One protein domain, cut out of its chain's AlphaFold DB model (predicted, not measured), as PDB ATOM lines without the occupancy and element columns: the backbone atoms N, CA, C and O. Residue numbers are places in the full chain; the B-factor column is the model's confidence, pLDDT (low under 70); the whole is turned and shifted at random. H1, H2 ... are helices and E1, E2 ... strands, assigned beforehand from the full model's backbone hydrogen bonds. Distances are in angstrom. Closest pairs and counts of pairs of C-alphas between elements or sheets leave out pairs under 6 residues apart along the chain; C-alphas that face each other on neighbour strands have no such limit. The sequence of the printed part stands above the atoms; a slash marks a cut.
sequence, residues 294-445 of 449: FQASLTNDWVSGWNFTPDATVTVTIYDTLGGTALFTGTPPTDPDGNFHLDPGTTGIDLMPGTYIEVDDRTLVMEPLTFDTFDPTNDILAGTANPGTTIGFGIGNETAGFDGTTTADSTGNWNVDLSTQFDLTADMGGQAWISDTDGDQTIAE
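What this domain is: This is residues 294 to 445 of the 449 residues of an uncharacterized protein of Ilumatobacter sp (UniProt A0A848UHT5). Two small strand lobes are joined edge to edge through one long, twisted sheet, E5 E2 E1 E14 E13 E10 E11, with a smaller sheet over each end of it. E4 E3 E6 E7 is partly face to face with the one end, its strands crossed, and E8 E9 E12 partly face to face with the other; the parallel pair E1 and E14 joins the lobes. The 152 printed residues hold fourteen named strands and one named helix, in the order E1 to E5, H1, E6 to E14; the large sheet is mixed, the two smaller ones antiparallel. The class is mostly strand, with under half of the residues in named elements. The whole is compact, with a radius of gyration of the C-alphas of 16.3 A, and spans 45 by 35 by 27 A.

How they stand to each other: The largest sheet runs E5, residues 340 to 342, E2, 303 to 306, E1, 294 to 297, E14, 441 to 444, E13, 429 to 435, E10, 390 to 396, and E11, 401 to 407. E1 and E14 are parallel at 24 degrees, with N 443 and O 296 2.8 A apart. E13 and E14 form a hairpin, with N 432 and O 444 at 2.8 A, and E10 and E11 another, with N 391 and O 406 at 2.8 A. The sheet of E4, residues 326 to 330, E3, 316 to 319, E6, 356 to 359, and E7, 362 to 365, faces it, the strands at 72 degrees; across the neighbour strands E3 and E6, N 317 and O 358 are within hydrogen-bond range at 2.8 A. The sheet of E8, residues 373 to 375, E9, 380 to 384, and E12, 413 to 417, faces it too, the strands at 43 degrees; N 416 and O 381 are 2.8 A apart. These three sheets form a stack of sheets, face to face in turn. H1, residues 344 to 347, only grazes the four-stranded sheet with residues 346 to 347; it is too short for an O i to N i+4 pair, and its one O i to N i+3 pair is not within range.

Where its parts are: E1 begins at C-alpha 294, (-11.674, -1.579, -6.587). E10 and E11 are each 20.2 A long and E13 is 19.8 A; E9 is 13.9 A and E12 13.5 A. E14 ends at C-alpha 444, (-20.325, -12.276, -9.392).

The domain as a whole: The C-alphas farthest apart, of Thr 325 and Thr 420, are 47.4 A apart. The printed part has no cut, and the link E12 to E13, 11 residues, is long. The mean pLDDT of the printed part is 91.9; residues 437 to 438 are under 70.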
ATOM      1  N   PHE A 294     -11.049  -0.626  -7.475       94.75
ATOM      2  CA  PHE A 294     -11.674  -1.579  -6.587       94.75
ATOM      3  C   PHE A 294     -12.794  -2.357  -7.260       94.75
ATOM      4  O   PHE A 294     -13.342  -2.014  -8.294       94.75
ATOM      5  N   GLN A 295     -13.124  -3.476  -6.641       96.44
ATOM      6  CA  GLN A 295     -14.204  -4.332  -7.073       96.44
ATOM      7  C   GLN A 295     -14.954  -4.852  -5.852       96.44
ATOM      8  O   GLN A 295     -14.382  -5.010  -4.760       96.44
ATOM      9  N   ALA A 296     -16.232  -5.143  -6.036       97.62
ATOM     10  CA  ALA A 296     -17.109  -5.623  -4.983       97.62
ATOM     11  C   ALA A 296     -17.935  -6.819  -5.458       97.62
ATOM     12  O   ALA A 296     -18.492  -6.809  -6.554       97.62
ATOM     13  N   SER A 297     -18.025  -7.856  -4.626       97.19
ATOM     14  CA  SER A 297     -18.740  -9.089  -4.963       97.19
ATOM     15  C   SER A 297     -20.174  -9.081  -4.448       97.19
ATOM     16  O   SER A 297     -20.405  -9.006  -3.243       97.19
ATOM     17  N   LEU A 298     -21.127  -9.267  -5.363       97.25
ATOM     18  CA  LEU A 298     -22.535  -9.534  -5.048       97.25
ATOM     19  C   LEU A 298     -22.772 -10.942  -4.486       97.25
ATOM     20  O   LEU A 298     -23.829 -11.222  -3.933       97.25
ATOM     21  N   THR A 299     -21.834 -11.870  -4.695       95.38
ATOM     22  CA  THR A 299     -22.010 -13.276  -4.288       95.38
ATOM     23  C   THR A 299     -21.447 -13.537  -2.897       95.38
ATOM     24  O   THR A 299     -21.990 -14.337  -2.136       95.38
ATOM     25  N   ASN A 300     -20.328 -12.891  -2.581       94.44
ATOM     26  CA  ASN A 300     -19.510 -13.179  -1.413       94.44
ATOM     27  C   ASN A 300     -19.291 -11.950  -0.512       94.44
ATOM     28  O   ASN A 300     -18.542 -12.056   0.462       94.44
ATOM     29  N   ASP A 301     -19.928 -10.813  -0.813       96.56
ATOM     30  CA  ASP A 301     -20.011  -9.612   0.033       96.56
ATOM     31  C   ASP A 301     -18.660  -8.954   0.392       96.56
ATOM     32  O   ASP A 301     -18.553  -8.188   1.357       96.56
ATOM     33  N   TRP A 302     -17.591  -9.266  -0.346       96.44
ATOM     34  CA  TRP A 302     -16.268  -8.679  -0.134       96.44
ATOM     35  C   TRP A 302     -16.048  -7.448  -1.019       96.44
ATOM     36  O   TRP A 302     -16.613  -7.337  -2.105       96.44
ATOM     37  N   VAL A 303     -15.169  -6.549  -0.564       97.88
ATOM     38  CA  VAL A 303     -14.665  -5.404  -1.346       97.88
ATOM     39  C   VAL A 303     -13.143  -5.478  -1.375       97.88
ATOM     40  O   VAL A 303     -12.512  -5.594  -0.323       97.88
ATOM     41  N   SER A 304     -12.538  -5.421  -2.554       96.69
ATOM     42  CA  SER A 304     -11.078  -5.446  -2.717       96.69
ATOM     43  C   SER A 304     -10.640  -4.323  -3.625       96.69
ATOM     44  O   SER A 304     -11.340  -4.037  -4.583       96.69
ATOM     45  N   GLY A 305      -9.460  -3.766  -3.395       94.88
ATOM     46  CA  GLY A 305      -8.867  -2.825  -4.333       94.88
ATOM     47  C   GLY A 305      -7.372  -3.014  -4.486       94.88
ATOM     48  O   GLY A 305      -6.724  -3.642  -3.645       94.88
ATOM     49  N   TRP A 306      -6.841  -2.482  -5.577       92.69
ATOM     50  CA  TRP A 306      -5.444  -2.560  -5.982       92.69
ATOM     51  C   TRP A 306      -4.938  -1.189  -6.431       92.69
ATOM     52  O   TRP A 306      -5.718  -0.265  -6.634       92.69
ATOM     53  N   ASN A 307      -3.614  -1.047  -6.538       88.62
ATOM     54  CA  ASN A 307      -2.928   0.187  -6.952       88.62
ATOM     55  C   ASN A 307      -3.181   1.433  -6.071       88.62
ATOM     56  O   ASN A 307      -2.794   2.544  -6.440       88.62
ATOM     57  N   PHE A 308      -3.760   1.290  -4.875       90.25
ATOM     58  CA  PHE A 308      -3.833   2.393  -3.915       90.25
ATOM     59  C   PHE A 308      -2.444   2.734  -3.367       90.25
ATOM     60  O   PHE A 308      -1.460   2.026  -3.580       90.25
ATOM     61  N   THR A 309      -2.339   3.838  -2.620       89.62
ATOM     62  CA  THR A 309      -1.060   4.226  -2.002       89.62
ATOM     63  C   THR A 309      -0.535   3.077  -1.123       89.62
ATOM     64  O   THR A 309      -1.227   2.713  -0.172       89.62
ATOM     65  N   PRO A 310       0.667   2.524  -1.382       91.38
ATOM     66  CA  PRO A 310       1.204   1.417  -0.591       91.38
ATOM     67  C   PRO A 310       1.480   1.774   0.872       91.38
ATOM     68  O   PRO A 310       1.836   2.916   1.181       91.38
ATOM     69  N   ASP A 311       1.377   0.781   1.762       88.69
ATOM     70  CA  ASP A 311       1.619   0.912   3.210       88.69
ATOM     71  C   ASP A 311       0.825   2.068   3.873       88.69
ATOM     72  O   ASP A 311       1.309   2.749   4.790       88.69
ATOM     73  N   ALA A 312      -0.398   2.315   3.401       94.81
ATOM     74  CA  ALA A 312      -1.276   3.397   3.837       94.81
ATOM     75  C   ALA A 312      -2.627   2.859   4.340       94.81
ATOM     76  O   ALA A 312      -2.747   1.712   4.769       94.81
ATOM     77  N   THR A 313      -3.640   3.721   4.365       94.19
ATOM     78  CA  THR A 313      -5.032   3.359   4.649       94.19
ATOM     79  C   THR A 313      -5.920   4.056   3.640       94.19
ATOM     80  O   THR A 313      -5.699   5.243   3.396       94.19
ATOM     81  N   VAL A 314      -6.934   3.353   3.155       96.12
ATOM     82  CA  VAL A 314      -8.021   3.926   2.348       96.12
ATOM     83  C   VAL A 314      -9.262   4.094   3.213       96.12
ATOM     84  O   VAL A 314      -9.383   3.424   4.241       96.12
ATOM     85  N   THR A 315     -10.180   4.973   2.839       97.06
ATOM     86  CA  THR A 315     -11.490   5.125   3.483       97.06
ATOM     87  C   THR A 315     -12.541   4.435   2.635       97.06
ATOM     88  O   THR A 315     -12.791   4.867   1.523       97.06
ATOM     89  N   VAL A 316     -13.186   3.398   3.166       97.62
ATOM     90  CA  VAL A 316     -14.272   2.703   2.462       97.62
ATOM     91  C   VAL A 316     -15.596   3.046   3.120       97.62
ATOM     92  O   VAL A 316     -15.759   2.787   4.318       97.62
ATOM     93  N   THR A 317     -16.545   3.577   2.357       97.00
ATOM     94  CA  THR A 317     -17.921   3.820   2.802       97.00
ATOM     95  C   THR A 317     -18.892   3.064   1.907       97.00
ATOM     96  O   THR A 317     -18.808   3.149   0.692       97.00
ATOM     97  N   ILE A 318     -19.815   2.318   2.511       97.62
ATOM     98  CA  ILE A 318     -20.849   1.559   1.797       97.62
ATOM     99  C   ILE A 318     -22.198   2.171   2.150       97.62
ATOM    100  O   ILE A 318     -22.519   2.301   3.335       97.62
ATOM    101  N   TYR A 319     -22.983   2.517   1.141       95.38
ATOM    102  CA  TYR A 319     -24.319   3.092   1.245       95.38
ATOM    103  C   TYR A 319     -25.353   2.097   0.719       95.38
ATOM    104  O   TYR A 319     -25.055   1.282  -0.148       95.38
ATOM    105  N   ASP A 320     -26.583   2.165   1.230       88.69
ATOM    106  CA  ASP A 320     -27.685   1.342   0.711       88.69
ATOM    107  C   ASP A 320     -28.000   1.636  -0.762       88.69
ATOM    108  O   ASP A 320     -28.418   0.744  -1.492       88.69
ATOM    109  N   THR A 321     -27.806   2.883  -1.183       84.31
ATOM    110  CA  THR A 321     -27.951   3.352  -2.559       84.31
ATOM    111  C   THR A 321     -27.240   4.697  -2.736       84.31
ATOM    112  O   THR A 321     -26.855   5.334  -1.748       84.31
ATOM    113  N   LEU A 322     -27.073   5.154  -3.978       82.56
ATOM    114  CA  LEU A 322     -26.530   6.474  -4.290       82.56
ATOM    115  C   LEU A 322     -27.372   7.577  -3.621       82.56
ATOM    116  O   LEU A 322     -28.600   7.603  -3.715       82.56
ATOM    117  N   GLY A 323     -26.713   8.478  -2.884       76.00
ATOM    118  CA  GLY A 323     -27.382   9.513  -2.080       76.00
ATOM    119  C   GLY A 323     -28.153   8.983  -0.858       76.00
ATOM    120  O   GLY A 323     -28.881   9.739  -0.204       76.00
ATOM    121  N   GLY A 324     -28.011   7.693  -0.551       81.06
ATOM    122  CA  GLY A 324     -28.674   6.994   0.538       81.06
ATOM    123  C   GLY A 324     -27.969   7.113   1.893       81.06
ATOM    124  O   GLY A 324     -27.221   8.049   2.182       81.06
ATOM    125  N   THR A 325     -28.251   6.167   2.788       90.44
ATOM    126  CA  THR A 325     -27.669   6.123   4.137       90.44
ATOM    127  C   THR A 325     -26.414   5.259   4.157       90.44
ATOM    128  O   THR A 325     -26.453   4.098   3.760       90.44
ATOM    129  N   ALA A 326     -25.325   5.785   4.724       95.38
ATOM    130  CA  ALA A 326     -24.118   5.002   4.980       95.38
ATOM    131  C   ALA A 326     -24.417   3.835   5.940       95.38
ATOM    132  O   ALA A 326     -24.813   4.037   7.094       95.38
ATOM    133  N   LEU A 327     -24.212   2.612   5.457       95.50
ATOM    134  CA  LEU A 327     -24.345   1.357   6.195       95.50
ATOM    135  C   LEU A 327     -23.046   0.988   6.916       95.50
ATOM    136  O   LEU A 327     -23.078   0.434   8.016       95.50
ATOM    137  N   PHE A 328     -21.905   1.325   6.312       97.00
ATOM    138  CA  PHE A 328     -20.575   1.034   6.834       97.00
ATOM    139  C   PHE A 328     -19.592   2.152   6.478       97.00
ATOM    140  O   PHE A 328     -19.649   2.700   5.384       97.00
ATOM    141  N   THR A 329     -18.657   2.441   7.386       96.75
ATOM    142  CA  THR A 329     -17.460   3.244   7.100       96.75
ATOM    143  C   THR A 329     -16.264   2.604   7.796       96.75
ATOM    144  O   THR A 329     -16.273   2.417   9.018       96.75
ATOM    145  N   GLY A 330     -15.225   2.285   7.032       95.06
ATOM    146  CA  GLY A 330     -14.009   1.624   7.491       95.06
ATOM    147  C   GLY A 330     -12.750   2.285   6.947       95.06
ATOM    148  O   GLY A 330     -12.802   3.094   6.030       95.06
ATOM    149  N   THR A 331     -11.605   1.941   7.540       96.44
ATOM    150  CA  THR A 331     -10.289   2.415   7.079       96.44
ATOM    151  C   THR A 331      -9.295   1.257   6.941       96.44
ATOM    152  O   THR A 331      -8.387   1.127   7.769       96.44
ATOM    153  N   PRO A 332      -9.509   0.324   5.990       96.06
ATOM    154  CA  PRO A 332      -8.599  -0.801   5.820       96.06
ATOM    155  C   PRO A 332      -7.195  -0.320   5.419       96.06
ATOM    156  O   PRO A 332      -7.055   0.663   4.684       96.06
ATOM    157  N   PRO A 333      -6.140  -0.987   5.914       96.75
ATOM    158  CA  PRO A 333      -4.787  -0.716   5.466       96.75
ATOM    159  C   PRO A 333      -4.558  -1.288   4.066       96.75
ATOM    160  O   PRO A 333      -5.087  -2.351   3.738       96.75
ATOM    161  N   THR A 334      -3.712  -0.619   3.292       96.56
ATOM    162  CA  THR A 334      -3.146  -1.161   2.056       96.56
ATOM    163  C   THR A 334      -1.834  -1.886   2.348       96.56
ATOM    164  O   THR A 334      -1.090  -1.528   3.267       96.56
ATOM    165  N   ASP A 335      -1.556  -2.941   1.591       94.75
ATOM    166  CA  ASP A 335      -0.309  -3.697   1.659       94.75
ATOM    167  C   ASP A 335       0.844  -2.969   0.911       94.75
ATOM    168  O   ASP A 335       0.651  -1.862   0.394       94.75
ATOM    169  N   PRO A 336       2.071  -3.529   0.872       93.94
ATOM    170  CA  PRO A 336       3.208  -2.912   0.177       93.94
ATOM    171  C   PRO A 336       3.054  -2.779  -1.343       93.94
ATOM    172  O   PRO A 336       3.843  -2.062  -1.959       93.94
ATOM    173  N   ASP A 337       2.079  -3.466  -1.932       89.06
ATOM    174  CA  ASP A 337       1.746  -3.383  -3.351       89.06
ATOM    175  C   ASP A 337       0.536  -2.456  -3.588       89.06
ATOM    176  O   ASP A 337       0.148  -2.231  -4.730       89.06
ATOM    177  N   GLY A 338      -0.025  -1.859  -2.526       90.38
ATOM    178  CA  GLY A 338      -1.167  -0.951  -2.623       90.38
ATOM    179  C   GLY A 338      -2.522  -1.651  -2.608       90.38
ATOM    180  O   GLY A 338      -3.528  -1.016  -2.913       90.38
ATOM    181  N   ASN A 339      -2.581  -2.931  -2.241       95.38
ATOM    182  CA  ASN A 339      -3.830  -3.685  -2.243       95.38
ATOM    183  C   ASN A 339      -4.514  -3.635  -0.880       95.38
ATOM    184  O   ASN A 339      -3.852  -3.696   0.159       95.38
ATOM    185  N   PHE A 340      -5.842  -3.605  -0.866       97.06
ATOM    186  CA  PHE A 340      -6.629  -3.835   0.341       97.06
ATOM    187  C   PHE A 340      -7.710  -4.887   0.089       97.06
ATOM    188  O   PHE A 340      -8.156  -5.101  -1.037       97.06
ATOM    189  N   HIS A 341      -8.151  -5.530   1.168       96.69
ATOM    190  CA  HIS A 341      -9.273  -6.459   1.147       96.69
ATOM    191  C   HIS A 341     -10.143  -6.244   2.384       96.69
ATOM    192  O   HIS A 341      -9.639  -6.178   3.511       96.69
ATOM    193  N   LEU A 342     -11.448  -6.130   2.170       95.25
ATOM    194  CA  LEU A 342     -12.471  -6.093   3.201       95.25
ATOM    195  C   LEU A 342     -13.320  -7.353   3.107       95.25
ATOM    196  O   LEU A 342     -14.170  -7.489   2.230       95.25
ATOM    197  N   ASP A 343     -13.105  -8.243   4.071       91.44
ATOM    198  CA  ASP A 343     -13.916  -9.441   4.228       91.44
ATOM    199  C   ASP A 343     -15.367  -9.096   4.617       91.44
ATOM    200  O   ASP A 343     -15.591  -8.199   5.445       91.44
ATOM    201  N   PRO A 344     -16.349  -9.907   4.193       86.88
ATOM    202  CA  PRO A 344     -17.759  -9.716   4.541       86.88
ATOM    203  C   PRO A 344     -18.020  -9.812   6.049       86.88
ATOM    204  O   PRO A 344     -18.893  -9.149   6.606       86.88
ATOM    205  N   GLY A 345     -17.207 -10.592   6.772       85.50
ATOM    206  CA  GLY A 345     -17.262 -10.662   8.235       85.50
ATOM    207  C   GLY A 345     -16.848  -9.362   8.940       85.50
ATOM    208  O   GLY A 345     -17.155  -9.194  10.122       85.50
ATOM    209  N   THR A 346     -16.150  -8.465   8.237       84.44
ATOM    210  CA  THR A 346     -15.708  -7.158   8.742       84.44
ATOM    211  C   THR A 346     -16.779  -6.094   8.533       84.44
ATOM    212  O   THR A 346     -17.045  -5.317   9.452       84.44
ATOM    213  N   THR A 347     -17.392  -6.060   7.349       86.62
ATOM    214  CA  THR A 347     -18.455  -5.102   7.008       86.62
ATOM    215  C   THR A 347     -19.779  -5.499   7.664       86.62
ATOM    216  O   THR A 347     -20.459  -4.655   8.247       86.62
ATOM    217  N   GLY A 348     -20.122  -6.792   7.630       89.38
ATOM    218  CA  GLY A 348     -21.419  -7.319   8.052       89.38
ATOM    219  C   GLY A 348     -22.579  -6.865   7.159       89.38
ATOM    220  O   GLY A 348     -23.724  -6.898   7.615       89.38
ATOM    221  N   ILE A 349     -22.273  -6.404   5.943       93.88
ATOM    222  CA  ILE A 349     -23.230  -5.911   4.951       93.88
ATOM    223  C   ILE A 349     -23.415  -6.980   3.875       93.88
ATOM    224  O   ILE A 349     -22.442  -7.591   3.457       93.88
ATOM    225  N   ASP A 350     -24.667  -7.186   3.480       94.50
ATOM    226  CA  ASP A 350     -25.087  -7.996   2.333       94.50
ATOM    227  C   ASP A 350     -25.126  -7.055   1.122       94.50
ATOM    228  O   ASP A 350     -25.911  -6.098   1.125       94.50
ATOM    229  N   LEU A 351     -24.200  -7.235   0.178       96.38
ATOM    230  CA  LEU A 351     -24.042  -6.360  -0.980       96.38
ATOM    231  C   LEU A 351     -25.066  -6.753  -2.042       96.38
ATOM    232  O   LEU A 351     -25.068  -7.862  -2.566       96.38
ATOM    233  N   MET A 352     -25.949  -5.816  -2.377       96.06
ATOM    234  CA  MET A 352     -27.027  -6.037  -3.341       96.06
ATOM    235  C   MET A 352     -26.874  -5.120  -4.555       96.06
ATOM    236  O   MET A 352     -26.284  -4.043  -4.429       96.06
ATOM    237  N   PRO A 353     -27.467  -5.470  -5.710       96.44
ATOM    238  CA  PRO A 353     -27.571  -4.530  -6.817       96.44
ATOM    239  C   PRO A 353     -28.187  -3.196  -6.368       96.44
ATOM    240  O   PRO A 353     -29.173  -3.177  -5.625       96.44
ATOM    241  N   GLY A 354     -27.594  -2.089  -6.808       88.12
ATOM    242  CA  GLY A 354     -27.915  -0.719  -6.408       88.12
ATOM    243  C   GLY A 354     -27.158  -0.205  -5.178       88.12
ATOM    244  O   GLY A 354     -27.295   0.977  -4.861       88.12
ATOM    245  N   THR A 355     -26.367  -1.045  -4.498       95.94
ATOM    246  CA  THR A 355     -25.450  -0.608  -3.426       95.94
ATOM    247  C   THR A 355     -24.437   0.373  -4.004       95.94
ATOM    248  O   THR A 355     -23.879   0.119  -5.066       95.94
ATOM    249  N   TYR A 356     -24.182   1.474  -3.297       93.75
ATOM    250  CA  TYR A 356     -23.188   2.468  -3.700       93.75
ATOM    251  C   TYR A 356     -21.987   2.416  -2.754       93.75
ATOM    252  O   TYR A 356     -22.157   2.417  -1.529       93.75
ATOM    253  N   ILE A 357     -20.781   2.329  -3.305       96.12
ATOM    254  CA  ILE A 357     -19.533   2.188  -2.551       96.12
ATOM    255  C   ILE A 357     -18.605   3.337  -2.921       96.12
ATOM    256  O   ILE A 357     -18.414   3.622  -4.092       96.12
ATOM    257  N   GLU A 358     -18.003   3.957  -1.912       94.62
ATOM    258  CA  GLU A 358     -16.931   4.939  -2.067       94.62
ATOM    259  C   GLU A 358     -15.645   4.377  -1.454       94.62
ATOM    260  O   GLU A 358     -15.648   3.940  -0.295       94.62
ATOM    261  N   VAL A 359     -14.542   4.426  -2.196       95.25
ATOM    262  CA  VAL A 359     -13.194   4.091  -1.722       95.25
ATOM    263  C   VAL A 359     -12.275   5.287  -1.959       95.25
ATOM    264  O   VAL A 359     -11.767   5.500  -3.052       95.25
ATOM    265  N   ASP A 360     -12.038   6.070  -0.906       91.62
ATOM    266  CA  ASP A 360     -11.421   7.399  -0.975       91.62
ATOM    267  C   ASP A 360     -12.116   8.324  -1.993       91.62
ATOM    268  O   ASP A 360     -13.110   8.951  -1.632       91.62
ATOM    269  N   ASP A 361     -11.579   8.456  -3.207       80.25
ATOM    270  CA  ASP A 361     -12.119   9.272  -4.301       80.25
ATOM    271  C   ASP A 361     -12.687   8.456  -5.468       80.25
ATOM    272  O   ASP A 361     -13.072   9.042  -6.470       80.25
ATOM    273  N   ARG A 362     -12.748   7.132  -5.317       85.44
ATOM    274  CA  ARG A 362     -13.324   6.191  -6.278       85.44
ATOM    275  C   ARG A 362     -14.732   5.792  -5.879       85.44
ATOM    276  O   ARG A 362     -15.017   5.713  -4.675       85.44
ATOM    277  N   THR A 363     -15.598   5.520  -6.849       89.88
ATOM    278  CA  THR A 363     -17.006   5.219  -6.580       89.88
ATOM    279  C   THR A 363     -17.528   4.104  -7.473       89.88
ATOM    280  O   THR A 363     -17.119   4.006  -8.611       89.88
ATOM    281  N   LEU A 364     -18.448   3.287  -6.958       91.19
ATOM    282  CA  LEU A 364     -19.092   2.217  -7.723       91.19
ATOM    283  C   LEU A 364     -20.566   2.116  -7.337       91.19
ATOM    284  O   LEU A 364     -20.897   1.953  -6.154       91.19
ATOM    285  N   VAL A 365     -21.452   2.141  -8.331       91.12
ATOM    286  CA  VAL A 365     -22.845   1.694  -8.186       91.12
ATOM    287  C   VAL A 365     -22.921   0.243  -8.646       91.12
ATOM    288  O   VAL A 365     -22.684  -0.063  -9.807       91.12
ATOM    289  N   MET A 366     -23.261  -0.671  -7.737       94.94
ATOM    290  CA  MET A 366     -23.240  -2.096  -8.056       94.94
ATOM    291  C   MET A 366     -24.374  -2.484  -9.011       94.94
ATOM    292  O   MET A 366     -25.545  -2.482  -8.622       94.94
ATOM    293  N   GLU A 367     -24.046  -2.868 -10.239       93.12
ATOM    294  CA  GLU A 367     -25.034  -3.290 -11.234       93.12
ATOM    295  C   GLU A 367     -25.590  -4.704 -10.971       93.12
ATOM    296  O   GLU A 367     -24.912  -5.555 -10.397       93.12
ATOM    297  N   PRO A 368     -26.830  -5.024 -11.388       95.75
ATOM    298  CA  PRO A 368     -27.334  -6.392 -11.354       95.75
ATOM    299  C   PRO A 368     -26.449  -7.357 -12.156       95.75
ATOM    300  O   PRO A 368     -26.371  -7.261 -13.379       95.75
ATOM    301  N   LEU A 369     -25.851  -8.334 -11.471       98.19
ATOM    302  CA  LEU A 369     -25.054  -9.395 -12.086       98.19
ATOM    303  C   LEU A 369     -25.175 -10.709 -11.305       98.19
ATOM    304  O   LEU A 369     -25.078 -10.734 -10.078       98.19
ATOM    305  N   THR A 370     -25.344 -11.821 -12.020       98.19
ATOM    306  CA  THR A 370     -25.239 -13.183 -11.476       98.19
ATOM    307  C   THR A 370     -24.343 -14.049 -12.350       98.19
ATOM    308  O   THR A 370     -24.273 -13.854 -13.564       98.19
ATOM    309  N   PHE A 371     -23.710 -15.055 -11.742       97.62
ATOM    310  CA  PHE A 371     -23.029 -16.149 -12.432       97.62
ATOM    311  C   PHE A 371     -23.642 -17.473 -11.961       97.62
ATOM    312  O   PHE A 371     -23.231 -18.068 -10.973       97.62
ATOM    313  N   ASP A 372     -24.676 -17.927 -12.661       97.12
ATOM    314  CA  ASP A 372     -25.546 -19.008 -12.191       97.12
ATOM    315  C   ASP A 372     -25.076 -20.409 -12.602       97.12
ATOM    316  O   ASP A 372     -25.390 -21.399 -11.938       97.12
ATOM    317  N   THR A 373     -24.362 -20.529 -13.725       96.00
ATOM    318  CA  THR A 373     -23.980 -21.818 -14.318       96.00
ATOM    319  C   THR A 373     -22.498 -21.856 -14.630       96.00
ATOM    320  O   THR A 373     -22.048 -21.119 -15.494       96.00
ATOM    321  N   PHE A 374     -21.778 -22.783 -14.003       95.31
ATOM    322  CA  PHE A 374     -20.446 -23.224 -14.414       95.31
ATOM    323  C   PHE A 374     -20.525 -24.720 -14.743       95.31
ATOM    324  O   PHE A 374     -20.613 -25.557 -13.840       95.31
ATOM    325  N   ASP A 375     -20.579 -25.070 -16.030       95.31
ATOM    326  CA  ASP A 375     -20.761 -26.448 -16.496       95.31
ATOM    327  C   ASP A 375     -19.509 -26.969 -17.220       95.31
ATOM    328  O   ASP A 375     -19.383 -26.799 -18.435       95.31
ATOM    329  N   PRO A 376     -18.614 -27.682 -16.512       93.88
ATOM    330  CA  PRO A 376     -17.412 -28.250 -17.112       93.88
ATOM    331  C   PRO A 376     -17.672 -29.480 -17.991       93.88
ATOM    332  O   PRO A 376     -16.748 -30.040 -18.561       93.88
ATOM    333  N   THR A 377     -18.907 -29.988 -18.071       95.12
ATOM    334  CA  THR A 377     -19.224 -31.117 -18.966       95.12
ATOM    335  C   THR A 377     -19.550 -30.643 -20.375       95.12
ATOM    336  O   THR A 377     -19.290 -31.367 -21.337       95.12
ATOM    337  N   ASN A 378     -20.174 -29.471 -20.480       95.56
ATOM    338  CA  ASN A 378     -20.616 -28.899 -21.749       95.56
ATOM    339  C   ASN A 378     -19.861 -27.616 -22.119       95.56
ATOM    340  O   ASN A 378     -20.182 -27.029 -23.146       95.56
ATOM    341  N   ASP A 379     -18.895 -27.197 -21.299       96.56
ATOM    342  CA  ASP A 379     -18.128 -25.959 -21.451       96.56
ATOM    343  C   ASP A 379     -19.019 -24.705 -21.482       96.56
ATOM    344  O   ASP A 379     -18.801 -23.788 -22.273       96.56
ATOM    345  N   ILE A 380     -20.061 -24.685 -20.640       96.06
ATOM    346  CA  ILE A 380     -21.062 -23.609 -20.611       96.06
ATOM    347  C   ILE A 380     -20.909 -22.758 -19.354       96.06
ATOM    348  O   ILE A 380     -20.904 -23.277 -18.235       96.06
ATOM    349  N   LEU A 381     -20.879 -21.442 -19.558       97.38
ATOM    350  CA  LEU A 381     -21.022 -20.427 -18.519       97.38
ATOM    351  C   LEU A 381     -22.326 -19.659 -18.746       97.38
ATOM    352  O   LEU A 381     -22.631 -19.325 -19.893       97.38
ATOM    353  N   ALA A 382     -23.094 -19.363 -17.701       97.69
ATOM    354  CA  ALA A 382     -24.297 -18.543 -17.843       97.69
ATOM    355  C   ALA A 382     -24.678 -17.806 -16.561       97.69
ATOM    356  O   ALA A 382     -24.348 -18.247 -15.458       97.69
ATOM    357  N   GLY A 383     -25.452 -16.738 -16.720       98.12
ATOM    358  CA  GLY A 383     -26.004 -15.941 -15.635       98.12
ATOM    359  C   GLY A 383     -26.947 -14.861 -16.154       98.12
ATOM    360  O   GLY A 383     -27.470 -14.957 -17.271       98.12
ATOM    361  N   THR A 384     -27.162 -13.832 -15.341       98.12
ATOM    362  CA  THR A 384     -28.020 -12.693 -15.675       98.12
ATOM    363  C   THR A 384     -27.325 -11.360 -15.430       98.12
ATOM    364  O   THR A 384     -26.434 -11.269 -14.589       98.12
ATOM    365  N   ALA A 385     -27.725 -10.346 -16.192       96.56
ATOM    366  CA  ALA A 385     -27.343  -8.947 -16.027       96.56
ATOM    367  C   ALA A 385     -28.452  -8.039 -16.590       96.56
ATOM    368  O   ALA A 385     -29.467  -8.533 -17.101       96.56
ATOM    369  N   ASN A 386     -28.278  -6.720 -16.523       88.50
ATOM    370  CA  ASN A 386     -29.140  -5.801 -17.266       88.50
ATOM    371  C   ASN A 386     -29.098  -6.131 -18.784       88.50
ATOM    372  O   ASN A 386     -28.043  -6.495 -19.308       88.50
ATOM    373  N   PRO A 387     -30.232  -6.079 -19.517       83.44
ATOM    374  CA  PRO A 387     -30.243  -6.353 -20.954       83.44
ATOM    375  C   PRO A 387     -29.292  -5.438 -21.731       83.44
ATOM    376  O   PRO A 387     -29.340  -4.226 -21.556       83.44
ATOM    377  N   GLY A 388     -28.482  -6.003 -22.628       74.56
ATOM    378  CA  GLY A 388     -27.514  -5.244 -23.426       74.56
ATOM    379  C   GLY A 388     -26.190  -4.943 -22.720       74.56
ATOM    380  O   GLY A 388     -25.246  -4.553 -23.398       74.56
ATOM    381  N   THR A 389     -26.075  -5.189 -21.411       78.94
ATOM    382  CA  THR A 389     -24.818  -4.998 -20.678       78.94
ATOM    383  C   THR A 389     -23.738  -5.936 -21.201       78.94
ATOM    384  O   THR A 389     -23.991  -7.123 -21.438       78.94
ATOM    385  N   THR A 390     -22.529  -5.405 -21.366       84.62
ATOM    386  CA  THR A 390     -21.331  -6.196 -21.654       84.62
ATOM    387  C   THR A 390     -20.759  -6.740 -20.350       84.62
ATOM    388  O   THR A 390     -20.536  -6.003 -19.399       84.62
ATOM    389  N   ILE A 391     -20.530  -8.048 -20.313       94.00
ATOM    390  CA  ILE A 391     -20.024  -8.781 -19.156       94.00
ATOM    391  C   ILE A 391     -18.648  -9.329 -19.507       94.00
ATOM    392  O   ILE A 391     -18.504 -10.093 -20.470       94.00
ATOM    393  N   GLY A 392     -17.647  -8.972 -18.709       88.50
ATOM    394  CA  GLY A 392     -16.360  -9.651 -18.694       88.50
ATOM    395  C   GLY A 392     -16.449 -10.932 -17.872       88.50
ATOM    396  O   GLY A 392     -17.195 -11.015 -16.899       88.50
ATOM    397  N   PHE A 393     -15.718 -11.967 -18.261       91.19
ATOM    398  CA  PHE A 393     -15.588 -13.169 -17.452       91.19
ATOM    399  C   PHE A 393     -14.184 -13.743 -17.555       91.19
ATOM    400  O   PHE A 393     -13.524 -13.659 -18.590       91.19
ATOM    401  N   GLY A 394     -13.767 -14.377 -16.468       91.50
ATOM    402  CA  GLY A 394     -12.464 -14.998 -16.321       91.50
ATOM    403  C   GLY A 394     -12.642 -16.323 -15.614       91.50
ATOM    404  O   GLY A 394     -13.247 -16.393 -14.541       91.50
ATOM    405  N   ILE A 395     -12.156 -17.390 -16.233       91.62
ATOM    406  CA  ILE A 395     -12.204 -18.744 -15.686       91.62
ATOM    407  C   ILE A 395     -10.810 -19.341 -15.686       91.62
ATOM    408  O   ILE A 395     -10.011 -19.094 -16.588       91.62
ATOM    409  N   GLY A 396     -10.489 -20.133 -14.669       90.88
ATOM    410  CA  GLY A 396      -9.179 -20.757 -14.620       90.88
ATOM    411  C   GLY A 396      -8.800 -21.395 -13.297       90.88
ATOM    412  O   GLY A 396      -9.550 -21.436 -12.323       90.88
ATOM    413  N   ASN A 397      -7.588 -21.927 -13.304       88.12
ATOM    414  CA  ASN A 397      -6.880 -22.486 -12.165       88.12
ATOM    415  C   ASN A 397      -5.385 -22.131 -12.279       88.12
ATOM    416  O   ASN A 397      -4.968 -21.357 -13.138       88.12
ATOM    417  N   GLU A 398      -4.540 -22.739 -11.446       84.94
ATOM    418  CA  GLU A 398      -3.088 -22.491 -11.454       84.94
ATOM    419  C   GLU A 398      -2.375 -22.869 -12.772       84.94
ATOM    420  O   GLU A 398      -1.199 -22.547 -12.954       84.94
ATOM    421  N   THR A 399      -3.034 -23.602 -13.676       86.00
ATOM    422  CA  THR A 399      -2.410 -24.196 -14.871       86.00
ATOM    423  C   THR A 399      -2.954 -23.681 -16.195       86.00
ATOM    424  O   THR A 399      -2.230 -23.723 -17.193       86.00
ATOM    425  N   ALA A 400      -4.197 -23.211 -16.221       87.62
ATOM    426  CA  ALA A 400      -4.853 -22.694 -17.409       87.62
ATOM    427  C   ALA A 400      -5.905 -21.657 -17.013       87.62
ATOM    428  O   ALA A 400      -6.561 -21.801 -15.983       87.62
ATOM    429  N   GLY A 401      -6.078 -20.649 -17.861       90.44
ATOM    430  CA  GLY A 401      -7.123 -19.650 -17.721       90.44
ATOM    431  C   GLY A 401      -7.594 -19.158 -19.080       90.44
ATOM    432  O   GLY A 401      -6.882 -19.301 -20.081       90.44
ATOM    433  N   PHE A 402      -8.805 -18.623 -19.097       87.19
ATOM    434  CA  PHE A 402      -9.437 -18.017 -20.251       87.19
ATOM    435  C   PHE A 402     -10.259 -16.822 -19.790       87.19
ATOM    436  O   PHE A 402     -11.111 -16.960 -18.913       87.19
ATOM    437  N   ASP A 403     -10.021 -15.693 -20.440       87.25
ATOM    438  CA  ASP A 403     -10.787 -14.472 -20.258       87.25
ATOM    439  C   ASP A 403     -11.545 -14.172 -21.549       87.25
ATOM    440  O   ASP A 403     -11.064 -14.444 -22.657       87.25
ATOM    441  N   GLY A 404     -12.739 -13.617 -21.416       81.75
ATOM    442  CA  GLY A 404     -13.560 -13.229 -22.547       81.75
ATOM    443  C   GLY A 404     -14.649 -12.253 -22.147       81.75
ATOM    444  O   GLY A 404     -14.812 -11.909 -20.980       81.75
ATOM    445  N   THR A 405     -15.406 -11.818 -23.146       86.62
ATOM    446  CA  THR A 405     -16.571 -10.960 -22.954       86.62
ATOM    447  C   THR A 405     -17.796 -11.573 -23.619       86.62
ATOM    448  O   THR A 405     -17.700 -12.384 -24.547       86.62
ATOM    449  N   THR A 406     -18.967 -11.218 -23.110       90.81
ATOM    450  CA  THR A 406     -20.269 -11.552 -23.687       90.81
ATOM    451  C   THR A 406     -21.245 -10.411 -23.420       90.81
ATOM    452  O   THR A 406     -20.944  -9.513 -22.644       90.81
ATOM    453  N   THR A 407     -22.419 -10.445 -24.036       86.06
ATOM    454  CA  THR A 407     -23.456  -9.426 -23.837       86.06
ATOM    455  C   THR A 407     -24.743 -10.105 -23.397       86.06
ATOM    456  O   THR A 407     -25.129 -11.136 -23.961       86.06
ATOM    457  N   ALA A 408     -25.413  -9.546 -22.391       88.69
ATOM    458  CA  ALA A 408     -26.723 -10.024 -21.973       88.69
ATOM    459  C   ALA A 408     -27.767  -9.769 -23.069       88.69
ATOM    460  O   ALA A 408     -27.837  -8.694 -23.665       88.69
ATOM    461  N   ASP A 409     -28.602 -10.768 -23.341       86.56
ATOM    462  CA  ASP A 409     -29.660 -10.661 -24.337       86.56
ATOM    463  C   ASP A 409     -30.769  -9.682 -23.909       86.56
ATOM    464  O   ASP A 409     -30.791  -9.157 -22.797       86.56
ATOM    465  N   SER A 410     -31.761  -9.465 -24.777       85.31
ATOM    466  CA  SER A 410     -32.895  -8.567 -24.503       85.31
ATOM    467  C   SER A 410     -33.741  -8.956 -23.277       85.31
ATOM    468  O   SER A 410     -34.661  -8.232 -22.905       85.31
ATOM    469  N   THR A 411     -33.517 -10.140 -22.706       89.56
ATOM    470  CA  THR A 411     -34.179 -10.629 -21.492       89.56
ATOM    471  C   THR A 411     -33.267 -10.616 -20.265       89.56
ATOM    472  O   THR A 411     -33.715 -11.024 -19.196       89.56
ATOM    473  N   GLY A 412     -32.030 -10.133 -20.410       91.69
ATOM    474  CA  GLY A 412     -31.036 -10.046 -19.347       91.69
ATOM    475  C   GLY A 412     -30.264 -11.343 -19.110       91.69
ATOM    476  O   GLY A 412     -29.580 -11.453 -18.101       91.69
ATOM    477  N   ASN A 413     -30.367 -12.346 -19.989       97.75
ATOM    478  CA  ASN A 413     -29.600 -13.586 -19.845       97.75
ATOM    479  C   ASN A 413     -28.297 -13.497 -20.637       97.75
ATOM    480  O   ASN A 413     -28.312 -13.123 -21.810       97.75
ATOM    481  N   TRP A 414     -27.189 -13.930 -20.046       97.88
ATOM    482  CA  TRP A 414     -25.934 -14.135 -20.764       97.88
ATOM    483  C   TRP A 414     -25.534 -15.611 -20.715       97.88
ATOM    484  O   TRP A 414     -25.750 -16.308 -19.723       97.88
ATOM    485  N   ASN A 415     -24.984 -16.110 -21.821       97.06
ATOM    486  CA  ASN A 415     -24.552 -17.498 -21.956       97.06
ATOM    487  C   ASN A 415     -23.355 -17.583 -22.903       97.06
ATOM    488  O   ASN A 415     -23.403 -17.061 -24.016       97.06
ATOM    489  N   VAL A 416     -22.325 -18.318 -22.497       96.06
ATOM    490  CA  VAL A 416     -21.098 -18.535 -23.265       96.06
ATOM    491  C   VAL A 416     -20.878 -20.033 -23.445       96.06
ATOM    492  O   VAL A 416     -20.879 -20.783 -22.474       96.06
ATOM    493  N   ASP A 417     -20.691 -20.458 -24.695       96.50
ATOM    494  CA  ASP A 417     -20.268 -21.815 -25.058       96.50
ATOM    495  C   ASP A 417     -18.780 -21.784 -25.436       96.50
ATOM    496  O   ASP A 417     -18.384 -21.228 -26.470       96.50
ATOM    497  N   LEU A 418     -17.952 -22.363 -24.570       94.56
ATOM    498  CA  LEU A 418     -16.504 -22.428 -24.724       94.56
ATOM    499  C   LEU A 418     -16.034 -23.718 -25.400       94.56
ATOM    500  O   LEU A 418     -14.845 -23.824 -25.679       94.56
ATOM    501  N   SER A 419     -16.914 -24.647 -25.785       93.50
ATOM    502  CA  SER A 419     -16.547 -25.997 -26.264       93.50
ATOM    503  C   SER A 419     -15.601 -26.037 -27.476       93.50
ATOM    504  O   SER A 419     -14.967 -27.055 -27.770       93.50
ATOM    505  N   THR A 420     -15.489 -24.930 -28.215       91.56
ATOM    506  CA  THR A 420     -14.567 -24.779 -29.356       91.56
ATOM    507  C   THR A 420     -13.322 -23.942 -29.054       91.56
ATOM    508  O   THR A 420     -12.412 -23.890 -29.885       91.56
ATOM    509  N   GLN A 421     -13.275 -23.301 -27.887       89.69
ATOM    510  CA  GLN A 421     -12.286 -22.300 -27.487       89.69
ATOM    511  C   GLN A 421     -11.466 -22.755 -26.274       89.69
ATOM    512  O   GLN A 421     -10.244 -22.590 -26.275       89.69
ATOM    513  N   PHE A 422     -12.113 -23.347 -25.267       91.19
ATOM    514  CA  PHE A 422     -11.508 -23.707 -23.993       91.19
ATOM    515  C   PHE A 422     -12.275 -24.848 -23.297       91.19
ATOM    516  O   PHE A 422     -13.499 -24.840 -23.266       91.19
ATOM    517  N   ASP A 423     -11.540 -25.820 -22.752       94.44
ATOM    518  CA  ASP A 423     -12.076 -27.006 -22.058       94.44
ATOM    519  C   ASP A 423     -12.134 -26.719 -20.552       94.44
ATOM    520  O   ASP A 423     -11.092 -26.540 -19.909       94.44
ATOM    521  N   LEU A 424     -13.342 -26.623 -20.004       93.00
ATOM    522  CA  LEU A 424     -13.569 -26.330 -18.595       93.00
ATOM    523  C   LEU A 424     -13.321 -27.577 -17.745       93.00
ATOM    524  O   LEU A 424     -13.795 -28.675 -18.031       93.00
ATOM    525  N   THR A 425     -12.631 -27.407 -16.620       92.06
ATOM    526  CA  THR A 425     -12.410 -28.495 -15.663       92.06
ATOM    527  C   THR A 425     -13.049 -28.186 -14.314       92.06
ATOM    528  O   THR A 425     -13.193 -27.037 -13.910       92.06
ATOM    529  N   ALA A 426     -13.455 -29.229 -13.588       89.94
ATOM    530  CA  ALA A 426     -14.177 -29.085 -12.318       89.94
ATOM    531  C   ALA A 426     -13.343 -28.474 -11.171       89.94
ATOM    532  O   ALA A 426     -13.883 -28.188 -10.109       89.94
ATOM    533  N   ASP A 427     -12.029 -28.343 -11.348       90.12
ATOM    534  CA  ASP A 427     -11.112 -27.691 -10.410       90.12
ATOM    535  C   ASP A 427     -10.854 -26.212 -10.737       90.12
ATOM    536  O   ASP A 427     -10.103 -25.557 -10.016       90.12
ATOM    537  N   MET A 428     -11.448 -25.688 -11.810       90.75
ATOM    538  CA  MET A 428     -11.397 -24.267 -12.128       90.75
ATOM    539  C   MET A 428     -12.405 -23.483 -11.292       90.75
ATOM    540  O   MET A 428     -13.491 -23.967 -10.972       90.75
ATOM    541  N   GLY A 429     -12.023 -22.256 -10.956       89.81
ATOM    542  CA  GLY A 429     -12.938 -21.226 -10.492       89.81
ATOM    543  C   GLY A 429     -13.226 -20.232 -11.610       89.81
ATOM    544  O   GLY A 429     -12.726 -20.360 -12.732       89.81
ATOM    545  N   GLY A 430     -14.003 -19.211 -11.282       91.19
ATOM    546  CA  GLY A 430     -14.206 -18.095 -12.182       91.19
ATOM    547  C   GLY A 430     -14.916 -16.936 -11.522       91.19
ATOM    548  O   GLY A 430     -15.326 -17.021 -10.366       91.19
ATOM    549  N   GLN A 431     -15.063 -15.875 -12.291       95.62
ATOM    550  CA  GLN A 431     -15.873 -14.718 -11.958       95.62
ATOM    551  C   GLN A 431     -16.395 -14.086 -13.247       95.62
ATOM    552  O   GLN A 431     -15.794 -14.237 -14.314       95.62
ATOM    553  N   ALA A 432     -17.517 -13.396 -13.126       95.50
ATOM    554  CA  ALA A 432     -18.045 -12.474 -14.111       95.50
ATOM    555  C   ALA A 432     -18.005 -11.065 -13.510       95.50
ATOM    556  O   ALA A 432     -18.158 -10.921 -12.293       95.50
ATOM    557  N   TRP A 433     -17.809 -10.050 -14.344       96.81
ATOM    558  CA  TRP A 433     -17.772  -8.660 -13.912       96.81
ATOM    559  C   TRP A 433     -18.421  -7.703 -14.905       96.81
ATOM    560  O   TRP A 433     -18.470  -7.964 -16.110       96.81
ATOM    561  N   ILE A 434     -18.892  -6.584 -14.365       90.31
ATOM    562  CA  ILE A 434     -19.258  -5.370 -15.095       90.31
ATOM    563  C   ILE A 434     -18.344  -4.269 -14.561       90.31
ATOM    564  O   ILE A 434     -18.268  -4.108 -13.340       90.31
ATOM    565  N   SER A 435     -17.633  -3.583 -15.453       84.75
ATOM    566  CA  SER A 435     -16.816  -2.413 -15.115       84.75
ATOM    567  C   SER A 435     -17.635  -1.145 -15.329       84.75
ATOM    568  O   SER A 435     -18.393  -1.085 -16.299       84.75
ATOM    569  N   ASP A 436     -17.464  -0.147 -14.470       78.25
ATOM    570  CA  ASP A 436     -17.893   1.220 -14.765       78.25
ATOM    571  C   ASP A 436     -16.845   1.971 -15.613       78.25
ATOM    572  O   ASP A 436     -15.844   1.395 -16.059       78.25
ATOM    573  N   THR A 437     -17.090   3.263 -15.849       66.38
ATOM    574  CA  THR A 437     -16.249   4.162 -16.657       66.38
ATOM    575  C   THR A 437     -14.797   4.197 -16.196       66.38
ATOM    576  O   THR A 437     -13.877   4.415 -16.990       66.38
ATOM    577  N   ASP A 438     -14.590   4.035 -14.890       64.06
ATOM    578  CA  ASP A 438     -13.329   4.301 -14.225       64.06
ATOM    579  C   ASP A 438     -12.556   3.004 -13.870       64.06
ATOM    580  O   ASP A 438     -11.409   3.070 -13.385       64.06
ATOM    581  N   GLY A 439     -13.146   1.863 -14.251       77.50
ATOM    582  CA  GLY A 439     -12.603   0.512 -14.194       77.50
ATOM    583  C   GLY A 439     -12.907  -0.218 -12.892       77.50
ATOM    584  O   GLY A 439     -12.399  -1.329 -12.696       77.50
ATOM    585  N   ASP A 440     -13.715   0.372 -12.013       87.81
ATOM    586  CA  ASP A 440     -14.196  -0.276 -10.808       87.81
ATOM    587  C   ASP A 440     -15.302  -1.284 -11.157       87.81
ATOM    588  O   ASP A 440     -16.048  -1.142 -12.127       87.81
ATOM    589  N   GLN A 441     -15.359  -2.399 -10.423       94.25
ATOM    590  CA  GLN A 441     -16.080  -3.585 -10.904       94.25
ATOM    591  C   GLN A 441     -17.125  -4.130  -9.939       94.25
ATOM    592  O   GLN A 441     -16.862  -4.416  -8.766       94.25
ATOM    593  N   THR A 442     -18.303  -4.423 -10.486       97.62
ATOM    594  CA  THR A 442     -19.272  -5.319  -9.853       97.62
ATOM    595  C   THR A 442     -18.962  -6.760 -10.229       97.62
ATOM    596  O   THR A 442     -18.949  -7.094 -11.409       97.62
ATOM    597  N   ILE A 443     -18.752  -7.629  -9.237       97.81
ATOM    598  CA  ILE A 443     -18.342  -9.027  -9.419       97.81
ATOM    599  C   ILE A 443     -19.463  -9.995  -9.029       97.81
ATOM    600  O   ILE A 443     -20.143  -9.818  -8.014       97.81
ATOM    601  N   ALA A 444     -19.596 -11.079  -9.794       97.25
ATOM    602  CA  ALA A 444     -20.325 -12.276  -9.392       97.25
ATOM    603  C   ALA A 444     -19.488 -13.538  -9.628       97.25
ATOM    604  O   ALA A 444     -18.843 -13.705 -10.665       97.25
ATOM    605  N   GLU A 445     -19.538 -14.467  -8.683       96.25
ATOM    606  CA  GLU A 445     -18.793 -15.719  -8.725       96.25
ATOM    607  C   GLU A 445     -19.749 -16.900  -8.923       96.25
ATOM    608  O   GLU A 445     -20.895 -16.859  -8.467       96.25
TER     609      GLU A 445